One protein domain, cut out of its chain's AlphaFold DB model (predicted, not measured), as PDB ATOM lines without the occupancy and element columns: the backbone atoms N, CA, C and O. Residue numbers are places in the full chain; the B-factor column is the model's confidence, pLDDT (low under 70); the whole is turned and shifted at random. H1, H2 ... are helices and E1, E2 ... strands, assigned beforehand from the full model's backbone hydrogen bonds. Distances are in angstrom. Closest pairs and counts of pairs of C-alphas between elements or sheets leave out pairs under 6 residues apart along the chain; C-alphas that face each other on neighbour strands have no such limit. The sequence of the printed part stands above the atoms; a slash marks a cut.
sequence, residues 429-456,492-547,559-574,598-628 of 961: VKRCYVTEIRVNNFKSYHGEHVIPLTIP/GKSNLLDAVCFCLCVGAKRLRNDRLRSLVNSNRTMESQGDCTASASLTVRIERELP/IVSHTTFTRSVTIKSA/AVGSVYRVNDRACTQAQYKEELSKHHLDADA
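What this domain is: This is residues 429 to 456, 492 to 547, 559 to 574 and 598 to 628 of the 961 residues of the protein "Structural maintenance of chromosomes protein 1B" of Perkinsus olseni (UniProt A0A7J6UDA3). Picture one long, twisted sheet of six strands, with three helices over one face and no named helix over the other. The long strands E3 and E4 run side by side along the longest axis; H1 crosses over E1 and E3, and H3 covers part of E5. The printed part has 131 residues, in the order E1 E2 H1 H2 E3 E4 E5 E6 H3; the sheet runs E2 E1 E3 E4 E5 E6, all antiparallel. The class is mixed, helices and strands, and the whole is compact, with a radius of gyration of the C-alphas of 15.5 A, yet elongated, spanning 56 by 32 by 26 A.

How they stand to each other: Start with E1, residues 429 to 440, and E2, residues 448 to 452, a hairpin whose N 437 and O 451 are 2.9 A apart, within hydrogen-bond range. E3, residues 532 to 544, is the antiparallel neighbour of E1, with N 435 and O 539 at 2.9 A. H1, residues 493 to 503, is on the sheet at a height of 9.3 A, over E1 and E3, across the strands at 65 degrees to E1 on the local plane; its closest C-alphas to E3 are Ala 499 and Ala 536, 6.1 A apart. E4, residues 559 to 572, is antiparallel to E3, with N 538 and O 565 at 2.9 A. H2, residues 516 to 519, is on the same face as H1 at a height of 7.9 A, only just over E4, on which 3 of its C-alphas fall. E5, residues 598 to 605, pairs with E4 through N 602 and O 568, 2.8 A apart, and forms a hairpin with E6, residues 608 to 610, through N 605 and O 608, 3.0 A apart. H3, residues 612 to 621, is on that same face at a height of 9.0 A; its closest C-alphas to E5 are Gln 612 and Tyr 603, 6.4 A apart. H1 and H3 are apart. In H3 every O i to N i+4 pair is within hydrogen-bond range, in H1 6 of 7 are, and H2 is too short for such a pair.

Where its parts are: Find C-alpha 429 at (46.606, -5.015, -53.696), where E1 begins its 30.8 A. E3 measures 39.4 A and E4 42.2 A, from C-alpha 559 at (48.909, -13.539, -56.469); E5 measures 21.5 A. H1 measures 16.1 A, and H3 runs 14.2 A to C-alpha 621 at (52.629, -4.634, -44.639).

The domain as a whole: Three cuts leave out residues 457 to 491, 548 to 558 and 575 to 597, with C-alpha gaps of 25.1, 10.6 and 10.5 A. The links H1 to H2 and H2 to E3 are long. Mean pLDDT of the printed part is 75.9; 42 residues are under 70, among them 507 to 515 and 521 to 531.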
ATOM      1  N   VAL A 429      47.610  -4.367 -54.550       61.94
ATOM      2  CA  VAL A 429      46.606  -5.015 -53.696       61.94
ATOM      3  C   VAL A 429      45.187  -4.719 -54.195       61.94
ATOM      4  O   VAL A 429      44.626  -3.654 -53.953       61.94
ATOM      5  N   LYS A 430      44.573  -5.728 -54.822       65.31
ATOM      6  CA  LYS A 430      43.147  -5.772 -55.185       65.31
ATOM      7  C   LYS A 430      42.258  -5.797 -53.943       65.31
ATOM      8  O   LYS A 430      41.273  -5.068 -53.868       65.31
ATOM      9  N   ARG A 431      42.552  -6.702 -52.997       69.44
ATOM     10  CA  ARG A 431      41.720  -6.963 -51.805       69.44
ATOM     11  C   ARG A 431      42.567  -7.450 -50.630       69.44
ATOM     12  O   ARG A 431      43.505  -8.218 -50.817       69.44
ATOM     13  N   CYS A 432      42.171  -7.072 -49.418       74.69
ATOM     14  CA  CYS A 432      42.649  -7.636 -48.155       74.69
ATOM     15  C   CYS A 432      41.422  -7.988 -47.306       74.69
ATOM     16  O   CYS A 432      40.564  -7.129 -47.097       74.69
ATOM     17  N   TYR A 433      41.293  -9.241 -46.864       77.81
ATOM     18  CA  TYR A 433      40.148  -9.682 -46.062       77.81
ATOM     19  C   TYR A 433      40.499 -10.823 -45.100       77.81
ATOM     20  O   TYR A 433      41.455 -11.570 -45.300       77.81
ATOM     21  N   VAL A 434      39.709 -10.956 -44.034       81.56
ATOM     22  CA  VAL A 434      39.850 -12.032 -43.044       81.56
ATOM     23  C   VAL A 434      39.055 -13.247 -43.518       81.56
ATOM     24  O   VAL A 434      37.873 -13.116 -43.822       81.56
ATOM     25  N   THR A 435      39.680 -14.424 -43.563       82.38
ATOM     26  CA  THR A 435      39.021 -15.686 -43.955       82.38
ATOM     27  C   THR A 435      38.587 -16.532 -42.762       82.38
ATOM     28  O   THR A 435      37.696 -17.367 -42.884       82.38
ATOM     29  N   GLU A 436      39.239 -16.365 -41.613       86.50
ATOM     30  CA  GLU A 436      39.081 -17.236 -40.450       86.50
ATOM     31  C   GLU A 436      39.550 -16.503 -39.187       86.50
ATOM     32  O   GLU A 436      40.583 -15.828 -39.193       86.50
ATOM     33  N   ILE A 437      38.800 -16.658 -38.097       90.06
ATOM     34  CA  ILE A 437      39.216 -16.260 -36.751       90.06
ATOM     35  C   ILE A 437      39.254 -17.527 -35.896       90.06
ATOM     36  O   ILE A 437      38.240 -18.217 -35.780       90.06
ATOM     37  N   ARG A 438      40.391 -17.824 -35.260       90.62
ATOM     38  CA  ARG A 438      40.472 -18.862 -34.219       90.62
ATOM     39  C   ARG A 438      40.575 -18.231 -32.847       90.62
ATOM     40  O   ARG A 438      41.267 -17.232 -32.668       90.62
ATOM     41  N   VAL A 439      39.901 -18.828 -31.874       90.44
ATOM     42  CA  VAL A 439      39.842 -18.338 -30.497       90.44
ATOM     43  C   VAL A 439      39.936 -19.529 -29.550       90.44
ATOM     44  O   VAL A 439      39.059 -20.386 -29.558       90.44
ATOM     45  N   ASN A 440      40.981 -19.591 -28.726       89.19
ATOM     46  CA  ASN A 440      41.205 -20.668 -27.763       89.19
ATOM     47  C   ASN A 440      41.222 -20.118 -26.330       89.19
ATOM     48  O   ASN A 440      42.005 -19.215 -26.024       89.19
ATOM     49  N   ASN A 441      40.359 -20.654 -25.459       85.62
ATOM     50  CA  ASN A 441      40.266 -20.319 -24.027       85.62
ATOM     51  C   ASN A 441      40.167 -18.807 -23.704       85.62
ATOM     52  O   ASN A 441      40.644 -18.346 -22.666       85.62
ATOM     53  N   PHE A 442      39.553 -18.011 -24.583       84.50
ATOM     54  CA  PHE A 442      39.499 -16.548 -24.473       84.50
ATOM     55  C   PHE A 442      38.136 -16.067 -23.947       84.50
ATOM     56  O   PHE A 442      37.100 -16.318 -24.565       84.50
ATOM     57  N   LYS A 443      38.120 -15.330 -22.833       84.06
ATOM     58  CA  LYS A 443      36.926 -14.815 -22.128       84.06
ATOM     59  C   LYS A 443      35.822 -15.860 -21.896       84.06
ATOM     60  O   LYS A 443      35.807 -16.496 -20.853       84.06
ATOM     61  N   SER A 444      34.881 -15.992 -22.832       82.94
ATOM     62  CA  SER A 444      33.736 -16.918 -22.777       82.94
ATOM     63  C   SER A 444      33.869 -18.128 -23.708       82.94
ATOM     64  O   SER A 444      33.006 -19.002 -23.685       82.94
ATOM     65  N   TYR A 445      34.902 -18.166 -24.550       84.44
ATOM     66  CA  TYR A 445      35.195 -19.286 -25.439       84.44
ATOM     67  C   TYR A 445      35.969 -20.360 -24.663       84.44
ATOM     68  O   TYR A 445      36.935 -20.058 -23.956       84.44
ATOM     69  N   HIS A 446      35.505 -21.604 -24.754       80.44
ATOM     70  CA  HIS A 446      36.014 -22.769 -24.017       80.44
ATOM     71  C   HIS A 446      36.614 -23.777 -24.997       80.44
ATOM     72  O   HIS A 446      35.887 -24.261 -25.863       80.44
ATOM     73  N   GLY A 447      37.905 -24.092 -24.872       81.75
ATOM     74  CA  GLY A 447      38.644 -24.822 -25.906       81.75
ATOM     75  C   GLY A 447      38.850 -23.989 -27.175       81.75
ATOM     76  O   GLY A 447      38.665 -22.769 -27.156       81.75
ATOM     77  N   GLU A 448      39.228 -24.646 -28.275       85.94
ATOM     78  CA  GLU A 448      39.411 -24.017 -29.589       85.94
ATOM     79  C   GLU A 448      38.071 -23.838 -30.322       85.94
ATOM     80  O   GLU A 448      37.343 -24.797 -30.571       85.94
ATOM     81  N   HIS A 449      37.773 -22.598 -30.706       88.38
ATOM     82  CA  HIS A 449      36.656 -22.216 -31.569       88.38
ATOM     83  C   HIS A 449      37.213 -21.683 -32.883       88.38
ATOM     84  O   HIS A 449      37.992 -20.728 -32.883       88.38
ATOM     85  N   VAL A 450      36.796 -22.279 -33.999       88.06
ATOM     86  CA  VAL A 450      37.147 -21.836 -35.354       88.06
ATOM     87  C   VAL A 450      35.924 -21.178 -35.983       88.06
ATOM     88  O   VAL A 450      34.867 -21.796 -36.096       88.06
ATOM     89  N   ILE A 451      36.067 -19.916 -36.382       87.81
ATOM     90  CA  ILE A 451      35.008 -19.088 -36.958       87.81
ATOM     91  C   ILE A 451      35.415 -18.762 -38.405       87.81
ATOM     92  O   ILE A 451      36.178 -17.815 -38.625       87.81
ATOM     93  N   PRO A 452      34.965 -19.550 -39.400       81.69
ATOM     94  CA  PRO A 452      35.221 -19.258 -40.805       81.69
ATOM     95  C   PRO A 452      34.388 -18.051 -41.258       81.69
ATOM     96  O   PRO A 452      33.180 -17.989 -41.029       81.69
ATOM     97  N   LEU A 453      35.035 -17.100 -41.930       77.25
ATOM     98  CA  LEU A 453      34.408 -15.927 -42.540       77.25
ATOM     99  C   LEU A 453      34.336 -16.143 -44.055       77.25
ATOM    100  O   LEU A 453      35.124 -15.607 -44.837       77.25
ATOM    101  N   THR A 454      33.412 -17.007 -44.468       61.78
ATOM    102  CA  THR A 454      33.290 -17.443 -45.862       61.78
ATOM    103  C   THR A 454      32.648 -16.357 -46.728       61.78
ATOM    104  O   THR A 454      31.423 -16.258 -46.809       61.78
ATOM    105  N   ILE A 455      33.468 -15.572 -47.427       61.00
ATOM    106  CA  ILE A 455      32.995 -14.730 -48.532       61.00
ATOM    107  C   ILE A 455      32.561 -15.644 -49.696       61.00
ATOM    108  O   ILE A 455      33.364 -16.472 -50.138       61.00
ATOM    109  N   PRO A 456      31.323 -15.532 -50.218       51.47
ATOM    110  CA  PRO A 456      30.910 -16.289 -51.393       51.47
ATOM    111  C   PRO A 456      31.668 -15.790 -52.630       51.47
ATOM    112  O   PRO A 456      31.570 -14.625 -53.001       51.47
ATOM    113  N   GLY A 492      28.543 -13.689 -26.119       79.56
ATOM    114  CA  GLY A 492      29.948 -13.547 -26.512       79.56
ATOM    115  C   GLY A 492      30.216 -12.731 -27.785       79.56
ATOM    116  O   GLY A 492      31.384 -12.501 -28.074       79.56
ATOM    117  N   LYS A 493      29.199 -12.204 -28.494       85.94
ATOM    118  CA  LYS A 493      29.368 -11.366 -29.712       85.94
ATOM    119  C   LYS A 493      30.498 -10.328 -29.592       85.94
ATOM    120  O   LYS A 493      31.389 -10.255 -30.428       85.94
ATOM    121  N   SER A 494      30.494  -9.548 -28.511       84.12
ATOM    122  CA  SER A 494      31.498  -8.507 -28.250       84.12
ATOM    123  C   SER A 494      32.849  -9.060 -27.766       84.12
ATOM    124  O   SER A 494      33.853  -8.357 -27.824       84.12
ATOM    125  N   ASN A 495      32.901 -10.312 -27.298       85.81
ATOM    126  CA  ASN A 495      34.149 -10.995 -26.942       85.81
ATOM    127  C   ASN A 495      34.900 -11.461 -28.202       85.81
ATOM    128  O   ASN A 495      36.127 -11.491 -28.177       85.81
ATOM    129  N   LEU A 496      34.195 -11.754 -29.307       86.12
ATOM    130  CA  LEU A 496      34.815 -11.953 -30.624       86.12
ATOM    131  C   LEU A 496      35.496 -10.668 -31.112       86.12
ATOM    132  O   LEU A 496      36.643 -10.707 -31.552       86.12
ATOM    133  N   LEU A 497      34.824  -9.519 -30.964       84.25
ATOM    134  CA  LEU A 497      35.417  -8.217 -31.275       84.25
ATOM    135  C   LEU A 497      36.661  -7.957 -30.411       84.25
ATOM    136  O   LEU A 497      37.708  -7.619 -30.957       84.25
ATOM    137  N   ASP A 498      36.595  -8.196 -29.094       84.50
ATOM    138  CA  ASP A 498      37.771  -8.086 -28.214       84.50
ATOM    139  C   ASP A 498      38.920  -9.025 -28.642       84.50
ATOM    140  O   ASP A 498      40.083  -8.649 -28.501       84.50
ATOM    141  N   ALA A 499      38.625 -10.229 -29.155       85.94
ATOM    142  CA  ALA A 499      39.632 -11.179 -29.638       85.94
ATOM    143  C   ALA A 499      40.337 -10.665 -30.904       85.94
ATOM    144  O   ALA A 499      41.566 -10.673 -30.966       85.94
ATOM    145  N   VAL A 500      39.581 -10.122 -31.865       86.06
ATOM    146  CA  VAL A 500      40.130  -9.461 -33.063       86.06
ATOM    147  C   VAL A 500      40.974  -8.238 -32.674       86.06
ATOM    148  O   VAL A 500      42.109  -8.106 -33.126       86.06
ATOM    149  N   CYS A 501      40.490  -7.394 -31.756       84.06
ATOM    150  CA  CYS A 501      41.251  -6.259 -31.217       84.06
ATOM    151  C   CYS A 501      42.552  -6.703 -30.524       84.06
ATOM    152  O   CYS A 501      43.588  -6.044 -30.634       84.06
ATOM    153  N   PHE A 502      42.510  -7.832 -29.813       85.31
ATOM    154  CA  PHE A 502      43.665  -8.418 -29.148       85.31
ATOM    155  C   PHE A 502      44.695  -8.959 -30.153       85.31
ATOM    156  O   PHE A 502      45.881  -8.666 -29.973       85.31
ATOM    157  N   CYS A 503      44.281  -9.652 -31.224       86.25
ATOM    158  CA  CYS A 503      45.159 -10.020 -32.347       86.25
ATOM    159  C   CYS A 503      45.827  -8.786 -32.960       86.25
ATOM    160  O   CYS A 503      47.047  -8.761 -33.102       86.25
ATOM    161  N   LEU A 504      45.047  -7.741 -33.247       84.94
ATOM    162  CA  LEU A 504      45.484  -6.481 -33.862       84.94
ATOM    163  C   LEU A 504      46.323  -5.576 -32.936       84.94
ATOM    164  O   LEU A 504      46.499  -4.401 -33.224       84.94
ATOM    165  N   CYS A 505      46.839  -6.082 -31.810       80.38
ATOM    166  CA  CYS A 505      47.686  -5.329 -30.873       80.38
ATOM    167  C   CYS A 505      47.083  -4.028 -30.311       80.38
ATOM    168  O   CYS A 505      47.821  -3.201 -29.769       80.38
ATOM    169  N   VAL A 506      45.759  -3.862 -30.370       77.81
ATOM    170  CA  VAL A 506      45.074  -2.678 -29.843       77.81
ATOM    171  C   VAL A 506      45.337  -2.573 -28.334       77.81
ATOM    172  O   VAL A 506      45.237  -3.557 -27.596       77.81
ATOM    173  N   GLY A 507      45.721  -1.379 -27.873       68.69
ATOM    174  CA  GLY A 507      46.123  -1.150 -26.482       68.69
ATOM    175  C   GLY A 507      45.016  -1.497 -25.481       68.69
ATOM    176  O   GLY A 507      43.858  -1.148 -25.694       68.69
ATOM    177  N   ALA A 508      45.372  -2.146 -24.365       63.66
ATOM    178  CA  ALA A 508      44.405  -2.734 -23.426       63.66
ATOM    179  C   ALA A 508      43.354  -1.742 -22.885       63.66
ATOM    180  O   ALA A 508      42.204  -2.130 -22.732       63.66
ATOM    181  N   LYS A 509      43.705  -0.455 -22.724       64.06
ATOM    182  CA  LYS A 509      42.784   0.641 -22.344       64.06
ATOM    183  C   LYS A 509      41.641   0.914 -23.346       64.06
ATOM    184  O   LYS A 509      40.754   1.712 -23.065       64.06
ATOM    185  N   ARG A 510      41.693   0.333 -24.553       67.06
ATOM    186  CA  ARG A 510      40.608   0.363 -25.554       67.06
ATOM    187  C   ARG A 510      39.774  -0.925 -25.552       67.06
ATOM    188  O   ARG A 510      38.679  -0.923 -26.104       67.06
ATOM    189  N   LEU A 511      40.272  -2.014 -24.960       69.81
ATOM    190  CA  LEU A 511      39.479  -3.219 -24.720       69.81
ATOM    191  C   LEU A 511      38.544  -2.969 -23.535       69.81
ATOM    192  O   LEU A 511      38.841  -2.172 -22.652       69.81
ATOM    193  N   ARG A 512      37.440  -3.715 -23.453       67.00
ATOM    194  CA  ARG A 512      36.455  -3.569 -22.361       67.00
ATOM    195  C   ARG A 512      36.955  -4.036 -20.980       67.00
ATOM    196  O   ARG A 512      36.203  -3.977 -20.013       67.00
ATOM    197  N   ASN A 513      38.205  -4.502 -20.889       65.69
ATOM    198  CA  ASN A 513      38.874  -4.871 -19.645       65.69
ATOM    199  C   ASN A 513      40.350  -4.407 -19.697       65.69
ATOM    200  O   ASN A 513      41.102  -4.894 -20.543       65.69
ATOM    201  N   ASP A 514      40.812  -3.578 -18.755       62.34
ATOM    202  CA  ASP A 514      42.183  -3.020 -18.769       62.34
ATOM    203  C   ASP A 514      43.323  -4.034 -18.541       62.34
ATOM    204  O   ASP A 514      44.492  -3.732 -18.787       62.34
ATOM    205  N   ARG A 515      43.025  -5.238 -18.030       68.31
ATOM    206  CA  ARG A 515      44.038  -6.214 -17.583       68.31
ATOM    207  C   ARG A 515      44.065  -7.455 -18.473       68.31
ATOM    208  O   ARG A 515      43.094  -8.211 -18.493       68.31
ATOM    209  N   LEU A 516      45.216  -7.735 -19.098       70.31
ATOM    210  CA  LEU A 516      45.443  -8.899 -19.980       70.31
ATOM    211  C   LEU A 516      45.029 -10.244 -19.355       70.31
ATOM    212  O   LEU A 516      44.470 -11.089 -20.047       70.31
ATOM    213  N   ARG A 517      45.226 -10.425 -18.040       70.44
ATOM    214  CA  ARG A 517      44.786 -11.625 -17.302       70.44
ATOM    215  C   ARG A 517      43.286 -11.921 -17.475       70.44
ATOM    216  O   ARG A 517      42.907 -13.081 -17.545       70.44
ATOM    217  N   SER A 518      42.443 -10.895 -17.589       71.75
ATOM    218  CA  SER A 518      40.985 -11.042 -17.750       71.75
ATOM    219  C   SER A 518      40.534 -11.403 -19.176       71.75
ATOM    220  O   SER A 518      39.335 -11.480 -19.447       71.75
ATOM    221  N   LEU A 519      41.484 -11.594 -20.098       74.00
ATOM    222  CA  LEU A 519      41.228 -12.133 -21.432       74.00
ATOM    223  C   LEU A 519      41.252 -13.671 -21.440       74.00
ATOM    224  O   LEU A 519      40.682 -14.273 -22.344       74.00
ATOM    225  N   VAL A 520      41.860 -14.310 -20.434       75.25
ATOM    226  CA  VAL A 520      41.844 -15.772 -20.262       75.25
ATOM    227  C   VAL A 520      40.521 -16.201 -19.623       75.25
ATOM    228  O   VAL A 520      40.067 -15.606 -18.643       75.25
ATOM    229  N   ASN A 521      39.897 -17.242 -20.171       69.81
ATOM    230  CA  ASN A 521      38.674 -17.822 -19.629       69.81
ATOM    231  C   ASN A 521      38.958 -18.434 -18.248       69.81
ATOM    232  O   ASN A 521      39.723 -19.385 -18.119       69.81
ATOM    233  N   SER A 522      38.365 -17.846 -17.207       58.91
ATOM    234  CA  SER A 522      38.590 -18.230 -15.806       58.91
ATOM    235  C   SER A 522      37.571 -19.252 -15.282       58.91
ATOM    236  O   SER A 522      37.580 -19.567 -14.094       58.91
ATOM    237  N   ASN A 523      36.658 -19.748 -16.126       56.03
ATOM    238  CA  ASN A 523      35.640 -20.703 -15.692       56.03
ATOM    239  C   ASN A 523      36.268 -22.068 -15.375       56.03
ATOM    240  O   ASN A 523      36.901 -22.700 -16.219       56.03
ATOM    241  N   ARG A 524      36.061 -22.518 -14.136       51.19
ATOM    242  CA  ARG A 524      36.675 -23.709 -13.537       51.19
ATOM    243  C   ARG A 524      36.384 -24.985 -14.334       51.19
ATOM    244  O   ARG A 524      35.292 -25.542 -14.258       51.19
ATOM    245  N   THR A 525      37.387 -25.490 -15.045       44.47
ATOM    246  CA  THR A 525      37.530 -26.936 -15.344       44.47
ATOM    247  C   THR A 525      38.979 -27.370 -15.615       44.47
ATOM    248  O   THR A 525      39.219 -28.522 -15.954       44.47
ATOM    249  N   MET A 526      39.950 -26.469 -15.412       46.22
ATOM    250  CA  MET A 526      41.397 -26.719 -15.510       46.22
ATOM    251  C   MET A 526      42.122 -26.365 -14.195       46.22
ATOM    252  O   MET A 526      43.275 -25.948 -14.199       46.22
ATOM    253  N   GLU A 527      41.476 -26.574 -13.040       48.47
ATOM    254  CA  GLU A 527      42.136 -26.581 -11.715       48.47
ATOM    255  C   GLU A 527      42.960 -27.882 -11.518       48.47
ATOM    256  O   GLU A 527      42.922 -28.527 -10.475       48.47
ATOM    257  N   SER A 528      43.680 -28.299 -12.564       45.34
ATOM    258  CA  SER A 528      44.447 -29.542 -12.657       45.34
ATOM    259  C   SER A 528      45.803 -29.254 -13.312       45.34
ATOM    260  O   SER A 528      45.998 -29.462 -14.504       45.34
ATOM    261  N   GLN A 529      46.716 -28.711 -12.501       48.44
ATOM    262  CA  GLN A 529      48.173 -28.687 -12.717       48.44
ATOM    263  C   GLN A 529      48.647 -28.299 -14.137       48.44
ATOM    264  O   GLN A 529      49.235 -29.109 -14.853       48.44
ATOM    265  N   GLY A 530      48.468 -27.030 -14.524       57.81
ATOM    266  CA  GLY A 530      49.004 -26.501 -15.783       57.81
ATOM    267  C   GLY A 530      49.208 -24.981 -15.808       57.81
ATOM    268  O   GLY A 530      48.758 -24.259 -14.916       57.81
ATOM    269  N   ASP A 531      49.885 -24.504 -16.856       61.66
ATOM    270  CA  ASP A 531      49.944 -23.086 -17.234       61.66
ATOM    271  C   ASP A 531      48.725 -22.756 -18.116       61.66
ATOM    272  O   ASP A 531      48.552 -23.314 -19.205       61.66
ATOM    273  N   CYS A 532      47.871 -21.832 -17.672       70.56
ATOM    274  CA  CYS A 532      46.649 -21.476 -18.392       70.56
ATOM    275  C   CYS A 532      46.968 -20.561 -19.580       70.56
ATOM    276  O   CYS A 532      47.352 -19.403 -19.400       70.56
ATOM    277  N   THR A 533      46.775 -21.060 -20.800       77.88
ATOM    278  CA  THR A 533      46.997 -20.303 -22.039       77.88
ATOM    279  C   THR A 533      45.682 -19.946 -22.724       77.88
ATOM    280  O   THR A 533      44.779 -20.774 -22.839       77.88
ATOM    281  N   ALA A 534      45.597 -18.707 -23.212       85.50
ATOM    282  CA  ALA A 534      44.581 -18.275 -24.167       85.50
ATOM    283  C   ALA A 534      45.261 -17.731 -25.424       85.50
ATOM    284  O   ALA A 534      46.290 -17.051 -25.337       85.50
ATOM    285  N   SER A 535      44.677 -17.992 -26.589       86.88
ATOM    286  CA  SER A 535      45.163 -17.466 -27.865       86.88
ATOM    287  C   SER A 535      44.023 -17.019 -28.768       86.88
ATOM    288  O   SER A 535      42.903 -17.519 -28.692       86.88
ATOM    289  N   ALA A 536      44.329 -16.068 -29.641       89.69
ATOM    290  CA  ALA A 536      43.482 -15.718 -30.766       89.69
ATOM    291  C   ALA A 536      44.349 -15.596 -32.026       89.69
ATOM    292  O   ALA A 536      45.482 -15.104 -31.962       89.69
ATOM    293  N   SER A 537      43.810 -16.048 -33.154       89.44
ATOM    294  CA  SER A 537      44.474 -16.061 -34.455       89.44
ATOM    295  C   SER A 537      43.571 -15.449 -35.513       89.44
ATOM    296  O   SER A 537      42.386 -15.775 -35.583       89.44
ATOM    297  N   LEU A 538      44.143 -14.587 -36.346       88.94
ATOM    298  CA  LEU A 538      43.466 -13.909 -37.444       88.94
ATOM    299  C   LEU A 538      44.110 -14.344 -38.767       88.94
ATOM    300  O   LEU A 538      45.266 -14.002 -39.018       88.94
ATOM    301  N   THR A 539      43.390 -15.096 -39.601       87.62
ATOM    302  CA  THR A 539      43.874 -15.491 -40.933       87.62
ATOM    303  C   THR A 539      43.461 -14.430 -41.947       87.62
ATOM    304  O   THR A 539      42.270 -14.220 -42.192       87.62
ATOM    305  N   VAL A 540      44.448 -13.755 -42.533       85.00
ATOM    306  CA  VAL A 540      44.272 -12.666 -43.499       85.00
ATOM    307  C   VAL A 540      44.717 -13.143 -44.877       85.00
ATOM    308  O   VAL A 540      45.811 -13.687 -45.032       85.00
ATOM    309  N   ARG A 541      43.877 -12.913 -45.886       81.62
ATOM    310  CA  ARG A 541      44.145 -13.198 -47.296       81.62
ATOM    311  C   ARG A 541      44.290 -11.884 -48.057       81.62
ATOM    312  O   ARG A 541      43.423 -11.014 -47.954       81.62
ATOM    313  N   ILE A 542      45.376 -11.751 -48.816       76.56
ATOM    314  CA  ILE A 542      45.602 -10.621 -49.722       76.56
ATOM    315  C   ILE A 542      45.648 -11.124 -51.160       76.56
ATOM    316  O   ILE A 542      46.347 -12.085 -51.472       76.56
ATOM    317  N   GLU A 543      44.909 -10.439 -52.024       75.06
ATOM    318  CA  GLU A 543      44.858 -10.651 -53.467       75.06
ATOM    319  C   GLU A 543      45.593  -9.481 -54.137       75.06
ATOM    320  O   GLU A 543      45.224  -8.325 -53.914       75.06
ATOM    321  N   ARG A 544      46.644  -9.756 -54.921       69.94
ATOM    322  CA  ARG A 544      47.445  -8.746 -55.639       69.94
ATOM    323  C   ARG A 544      47.408  -8.953 -57.149       69.94
ATOM    324  O   ARG A 544      47.513 -10.083 -57.623       69.94
ATOM    325  N   GLU A 545      47.311  -7.864 -57.897       60.41
ATOM    326  CA  GLU A 545      47.599  -7.818 -59.328       60.41
ATOM    327  C   GLU A 545      49.085  -8.083 -59.574       60.41
ATOM    328  O   GLU A 545      49.953  -7.563 -58.873       60.41
ATOM    329  N   LEU A 546      49.371  -8.893 -60.592       58.12
ATOM    330  CA  LEU A 546      50.703  -8.963 -61.180       58.12
ATOM    331  C   LEU A 546      50.908  -7.739 -62.087       58.12
ATOM    332  O   LEU A 546      49.979  -7.386 -62.822       58.12
ATOM    333  N   PRO A 547      52.095  -7.106 -62.094       57.38
ATOM    334  CA  PRO A 547      52.404  -6.089 -63.090       57.38
ATOM    335  C   PRO A 547      52.351  -6.706 -64.503       57.38
ATOM    336  O   PRO A 547      52.766  -7.854 -64.689       57.38
ATOM    337  N   ILE A 559      48.145 -12.916 -57.561       57.34
ATOM    338  CA  ILE A 559      48.909 -13.539 -56.469       57.34
ATOM    339  C   ILE A 559      48.035 -13.512 -55.216       57.34
ATOM    340  O   ILE A 559      47.535 -12.457 -54.827       57.34
ATOM    341  N   VAL A 560      47.895 -14.662 -54.558       65.12
ATOM    342  CA  VAL A 560      47.170 -14.780 -53.291       65.12
ATOM    343  C   VAL A 560      48.135 -15.167 -52.176       65.12
ATOM    344  O   VAL A 560      48.616 -16.301 -52.133       65.12
ATOM    345  N   SER A 561      48.383 -14.252 -51.239       73.19
ATOM    346  CA  SER A 561      49.083 -14.571 -49.992       73.19
ATOM    347  C   SER A 561      48.090 -14.835 -48.859       73.19
ATOM    348  O   SER A 561      47.012 -14.240 -48.788       73.19
ATOM    349  N   HIS A 562      48.459 -15.755 -47.969       79.44
ATOM    350  CA  HIS A 562      47.741 -16.050 -46.733       79.44
ATOM    351  C   HIS A 562      48.706 -15.868 -45.560       79.44
ATOM    352  O   HIS A 562      49.809 -16.415 -45.580       79.44
ATOM    353  N   THR A 563      48.293 -15.099 -44.554       84.62
ATOM    354  CA  THR A 563      49.102 -14.817 -43.362       84.62
ATOM    355  C   THR A 563      48.261 -15.026 -42.108       84.62
ATOM    356  O   THR A 563      47.186 -14.437 -41.976       84.62
ATOM    357  N   THR A 564      48.735 -15.856 -41.178       86.12
ATOM    358  CA  THR A 564      48.097 -16.074 -39.872       86.12
ATOM    359  C   THR A 564      48.769 -15.217 -38.800       86.12
ATOM    360  O   THR A 564      49.968 -15.330 -38.541       86.12
ATOM    361  N   PHE A 565      47.988 -14.349 -38.161       88.06
ATOM    362  CA  PHE A 565      48.427 -13.464 -37.083       88.06
ATOM    363  C   PHE A 565      47.924 -13.997 -35.738       88.06
ATOM    364  O   PHE A 565      46.762 -13.799 -35.378       88.06
ATOM    365  N   THR A 566      48.786 -14.700 -35.004       88.19
ATOM    366  CA  THR A 566      48.446 -15.372 -33.741       88.19
ATOM    367  C   THR A 566      49.052 -14.633 -32.549       88.19
ATOM    368  O   THR A 566      50.264 -14.426 -32.476       88.19
ATOM    369  N   ARG A 567      48.229 -14.314 -31.546       88.44
ATOM    370  CA  ARG A 567      48.669 -13.760 -30.256       88.44
ATOM    371  C   ARG A 567      48.198 -14.654 -29.115       88.44
ATOM    372  O   ARG A 567      47.038 -15.059 -29.086       88.44
ATOM    373  N   SER A 568      49.075 -14.945 -28.157       86.00
ATOM    374  CA  SER A 568      48.752 -15.765 -26.979       86.00
ATOM    375  C   SER A 568      49.247 -15.137 -25.679       86.00
ATOM    376  O   SER A 568      50.343 -14.582 -25.644       86.00
ATOM    377  N   VAL A 569      48.472 -15.266 -24.601       84.50
ATOM    378  CA  VAL A 569      48.850 -14.884 -23.230       84.50
ATOM    379  C   VAL A 569      48.844 -16.133 -22.353       84.50
ATOM    380  O   VAL A 569      47.903 -16.926 -22.404       84.50
ATOM    381  N   THR A 570      49.888 -16.278 -21.539       79.81
ATOM    382  CA  THR A 570      50.054 -17.377 -20.581       79.81
ATOM    383  C   THR A 570      49.911 -16.839 -19.163       79.81
ATOM    384  O   THR A 570      50.529 -15.834 -18.817       79.81
ATOM    385  N   ILE A 571      49.136 -17.511 -18.318       75.94
ATOM    386  CA  ILE A 571      49.132 -17.305 -16.868       75.94
ATOM    387  C   ILE A 571      49.846 -18.497 -16.245       75.94
ATOM    388  O   ILE A 571      49.404 -19.632 -16.417       75.94
ATOM    389  N   LYS A 572      50.933 -18.234 -15.516       69.50
ATOM    390  CA  LYS A 572      51.609 -19.270 -14.740       69.50
ATOM    391  C   LYS A 572      50.905 -19.497 -13.411       69.50
ATOM    392  O   LYS A 572      50.523 -18.538 -12.729       69.50
ATOM    393  N   SER A 573      50.779 -20.767 -13.050       58.84
ATOM    394  CA  SER A 573      50.362 -21.186 -11.709       58.84
ATOM    395  C   SER A 573      51.483 -20.895 -10.700       58.84
ATOM    396  O   SER A 573      52.665 -20.952 -11.047       58.84
ATOM    397  N   ALA A 574      51.121 -20.519  -9.470       56.28
ATOM    398  CA  ALA A 574      52.056 -19.925  -8.503       56.28
ATOM    399  C   ALA A 574      53.154 -20.888  -8.008       56.28
ATOM    400  O   ALA A 574      54.225 -20.440  -7.604       56.28
ATOM    401  N   ALA A 598      50.366 -13.312 -14.973       57.00
ATOM    402  CA  ALA A 598      50.345 -13.322 -16.437       57.00
ATOM    403  C   ALA A 598      51.761 -13.089 -16.994       57.00
ATOM    404  O   ALA A 598      52.300 -11.987 -16.893       57.00
ATOM    405  N   VAL A 599      52.358 -14.123 -17.585       58.62
ATOM    406  CA  VAL A 599      53.726 -14.108 -18.118       58.62
ATOM    407  C   VAL A 599      53.694 -13.767 -19.607       58.62
ATOM    408  O   VAL A 599      53.740 -14.631 -20.480       58.62
ATOM    409  N   GLY A 600      53.624 -12.461 -19.870       68.19
ATOM    410  CA  GLY A 600      53.793 -11.862 -21.193       68.19
ATOM    411  C   GLY A 600      52.666 -12.128 -22.199       68.19
ATOM    412  O   GLY A 600      51.690 -12.833 -21.942       68.19
ATOM    413  N   SER A 601      52.823 -11.538 -23.385       80.38
ATOM    414  CA  SER A 601      52.058 -11.897 -24.580       80.38
ATOM    415  C   SER A 601      53.026 -12.302 -25.685       80.38
ATOM    416  O   SER A 601      53.862 -11.495 -26.089       80.38
ATOM    417  N   VAL A 602      52.902 -13.533 -26.171       87.38
ATOM    418  CA  VAL A 602      53.697 -14.070 -27.280       87.38
ATOM    419  C   VAL A 602      52.989 -13.754 -28.595       87.38
ATOM    420  O   VAL A 602      51.784 -13.979 -28.728       87.38
ATOM    421  N   TYR A 603      53.756 -13.253 -29.558       89.94
ATOM    422  CA  TYR A 603      53.311 -12.918 -30.906       89.94
ATOM    423  C   TYR A 603      53.859 -13.953 -31.892       89.94
ATOM    424  O   TYR A 603      55.008 -14.382 -31.757       89.94
ATOM    425  N   ARG A 604      53.044 -14.375 -32.862       89.88
ATOM    426  CA  ARG A 604      53.433 -15.291 -33.938       89.88
ATOM    427  C   ARG A 604      52.840 -14.852 -35.275       89.88
ATOM    428  O   ARG A 604      51.651 -14.544 -35.336       89.88
ATOM    429  N   VAL A 605      53.640 -14.904 -36.336       88.06
ATOM    430  CA  VAL A 605      53.186 -14.739 -37.728       88.06
ATOM    431  C   VAL A 605      53.507 -16.026 -38.481       88.06
ATOM    432  O   VAL A 605      54.653 -16.476 -38.442       88.06
ATOM    433  N   ASN A 606      52.516 -16.647 -39.128       87.00
ATOM    434  CA  ASN A 606      52.663 -17.960 -39.779       87.00
ATOM    435  C   ASN A 606      53.300 -18.996 -38.828       87.00
ATOM    436  O   ASN A 606      54.293 -19.650 -39.149       87.00
ATOM    437  N   ASP A 607      52.771 -19.026 -37.599       83.62
ATOM    438  CA  ASP A 607      53.209 -19.786 -36.413       83.62
ATOM    439  C   ASP A 607      54.656 -19.570 -35.921       83.62
ATOM    440  O   ASP A 607      55.036 -20.068 -34.855       83.62
ATOM    441  N   ARG A 608      55.449 -18.735 -36.599       87.81
ATOM    442  CA  ARG A 608      56.801 -18.344 -36.172       87.81
ATOM    443  C   ARG A 608      56.725 -17.264 -35.098       87.81
ATOM    444  O   ARG A 608      56.122 -16.219 -35.321       87.81
ATOM    445  N   ALA A 609      57.353 -17.500 -33.947       86.62
ATOM    446  CA  ALA A 609      57.427 -16.513 -32.870       86.62
ATOM    447  C   ALA A 609      58.251 -15.282 -33.285       86.62
ATOM    448  O   ALA A 609      59.317 -15.417 -33.883       86.62
ATOM    449  N   CYS A 610      57.759 -14.091 -32.949       88.69
ATOM    450  CA  CYS A 610      58.354 -12.813 -33.340       88.69
ATOM    451  C   CYS A 610      58.237 -11.762 -32.223       88.69
ATOM    452  O   CYS A 610      57.473 -11.918 -31.266       88.69
ATOM    453  N   THR A 611      58.985 -10.663 -32.342       89.12
ATOM    454  CA  THR A 611      58.836  -9.511 -31.436       89.12
ATOM    455  C   THR A 611      57.551  -8.730 -31.734       89.12
ATOM    456  O   THR A 611      57.001  -8.807 -32.833       89.12
ATOM    457  N   GLN A 612      57.083  -7.920 -30.777       85.44
ATOM    458  CA  GLN A 612      55.924  -7.041 -30.995       85.44
ATOM    459  C   GLN A 612      56.168  -6.006 -32.109       85.44
ATOM    460  O   GLN A 612      55.226  -5.636 -32.805       85.44
ATOM    461  N   ALA A 613      57.416  -5.555 -32.285       86.12
ATOM    462  CA  ALA A 613      57.792  -4.627 -33.350       86.12
ATOM    463  C   ALA A 613      57.625  -5.280 -34.730       86.12
ATOM    464  O   ALA A 613      56.874  -4.766 -35.550       86.12
ATOM    465  N   GLN A 614      58.216  -6.461 -34.937       87.50
ATOM    466  CA  GLN A 614      58.072  -7.239 -36.178       87.50
ATOM    467  C   GLN A 614      56.613  -7.633 -36.447       87.50
ATOM    468  O   GLN A 614      56.149  -7.561 -37.576       87.50
ATOM    469  N   TYR A 615      55.852  -8.001 -35.411       87.56
ATOM    470  CA  TYR A 615      54.429  -8.318 -35.559       87.56
ATOM    471  C   TYR A 615      53.605  -7.096 -36.002       87.56
ATOM    472  O   TYR A 615      52.721  -7.227 -36.845       87.56
ATOM    473  N   LYS A 616      53.905  -5.898 -35.471       84.00
ATOM    474  CA  LYS A 616      53.317  -4.642 -35.965       84.00
ATOM    475  C   LYS A 616      53.759  -4.331 -37.398       84.00
ATOM    476  O   LYS A 616      52.919  -3.950 -38.196       84.00
ATOM    477  N   GLU A 617      55.031  -4.530 -37.728       84.19
ATOM    478  CA  GLU A 617      55.580  -4.305 -39.071       84.19
ATOM    479  C   GLU A 617      54.894  -5.191 -40.129       84.19
ATOM    480  O   GLU A 617      54.488  -4.698 -41.180       84.19
ATOM    481  N   GLU A 618      54.677  -6.478 -39.836       82.56
ATOM    482  CA  GLU A 618      53.913  -7.383 -40.705       82.56
ATOM    483  C   GLU A 618      52.428  -6.994 -40.796       82.56
ATOM    484  O   GLU A 618      51.856  -7.020 -41.886       82.56
ATOM    485  N   LEU A 619      51.796  -6.555 -39.698       81.06
ATOM    486  CA  LEU A 619      50.442  -5.986 -39.765       81.06
ATOM    487  C   LEU A 619      50.395  -4.740 -40.670       81.06
ATOM    488  O   LEU A 619      49.478  -4.626 -41.481       81.06
ATOM    489  N   SER A 620      51.397  -3.856 -40.609       77.19
ATOM    490  CA  SER A 620      51.510  -2.673 -41.476       77.19
ATOM    491  C   SER A 620      51.710  -3.026 -42.955       77.19
ATOM    492  O   SER A 620      51.086  -2.398 -43.813       77.19
ATOM    493  N   LYS A 621      52.495  -4.069 -43.273       78.31
ATOM    494  CA  LYS A 621      52.629  -4.634 -44.639       78.31
ATOM    495  C   LYS A 621      51.323  -5.236 -45.169       78.31
ATOM    496  O   LYS A 621      51.118  -5.302 -46.379       78.31
ATOM    497  N   HIS A 622      50.441  -5.662 -44.268       74.31
ATOM    498  CA  HIS A 622      49.079  -6.115 -44.563       74.31
ATOM    499  C   HIS A 622      48.017  -4.994 -44.439       74.31
ATOM    500  O   HIS A 622      46.822  -5.269 -44.564       74.31
ATOM    501  N   HIS A 623      48.442  -3.741 -44.224       70.62
ATOM    502  CA  HIS A 623      47.617  -2.537 -44.024       70.62
ATOM    503  C   HIS A 623      46.654  -2.575 -42.819       70.62
ATOM    504  O   HIS A 623      45.711  -1.791 -42.734       70.62
ATOM    505  N   LEU A 624      46.923  -3.440 -41.839       74.56
ATOM    506  CA  LEU A 624      46.181  -3.572 -40.582       74.56
ATOM    507  C   LEU A 624      46.855  -2.763 -39.457       74.56
ATOM    508  O   LEU A 624      47.160  -3.289 -38.384       74.56
ATOM    509  N   ASP A 625      47.112  -1.477 -39.718       68.56
ATOM    510  CA  ASP A 625      47.818  -0.557 -38.813       68.56
ATOM    511  C   ASP A 625      47.067  -0.385 -37.477       68.56
ATOM    512  O   ASP A 625      46.156   0.430 -37.354       68.56
ATOM    513  N   ALA A 626      47.495  -1.114 -36.443       63.09
ATOM    514  CA  ALA A 626      46.905  -1.140 -35.095       63.09
ATOM    515  C   ALA A 626      46.638   0.240 -34.454       63.09
ATOM    516  O   ALA A 626      45.738   0.385 -33.623       63.09
ATOM    517  N   ASP A 627      47.451   1.236 -34.810       60.56
ATOM    518  CA  ASP A 627      47.380   2.598 -34.280       60.56
ATOM    519  C   ASP A 627      46.531   3.538 -35.172       60.56
ATOM    520  O   ASP A 627      46.071   4.583 -34.704       60.56
ATOM    521  N   ALA A 628      46.247   3.152 -36.426       59.62
ATOM    522  CA  ALA A 628      45.381   3.880 -37.355       59.62
ATOM    523  C   ALA A 628      43.902   3.631 -37.006       59.62
ATOM    524  O   ALA A 628      43.273   2.653 -37.404       59.62
TER     525      ALA A 628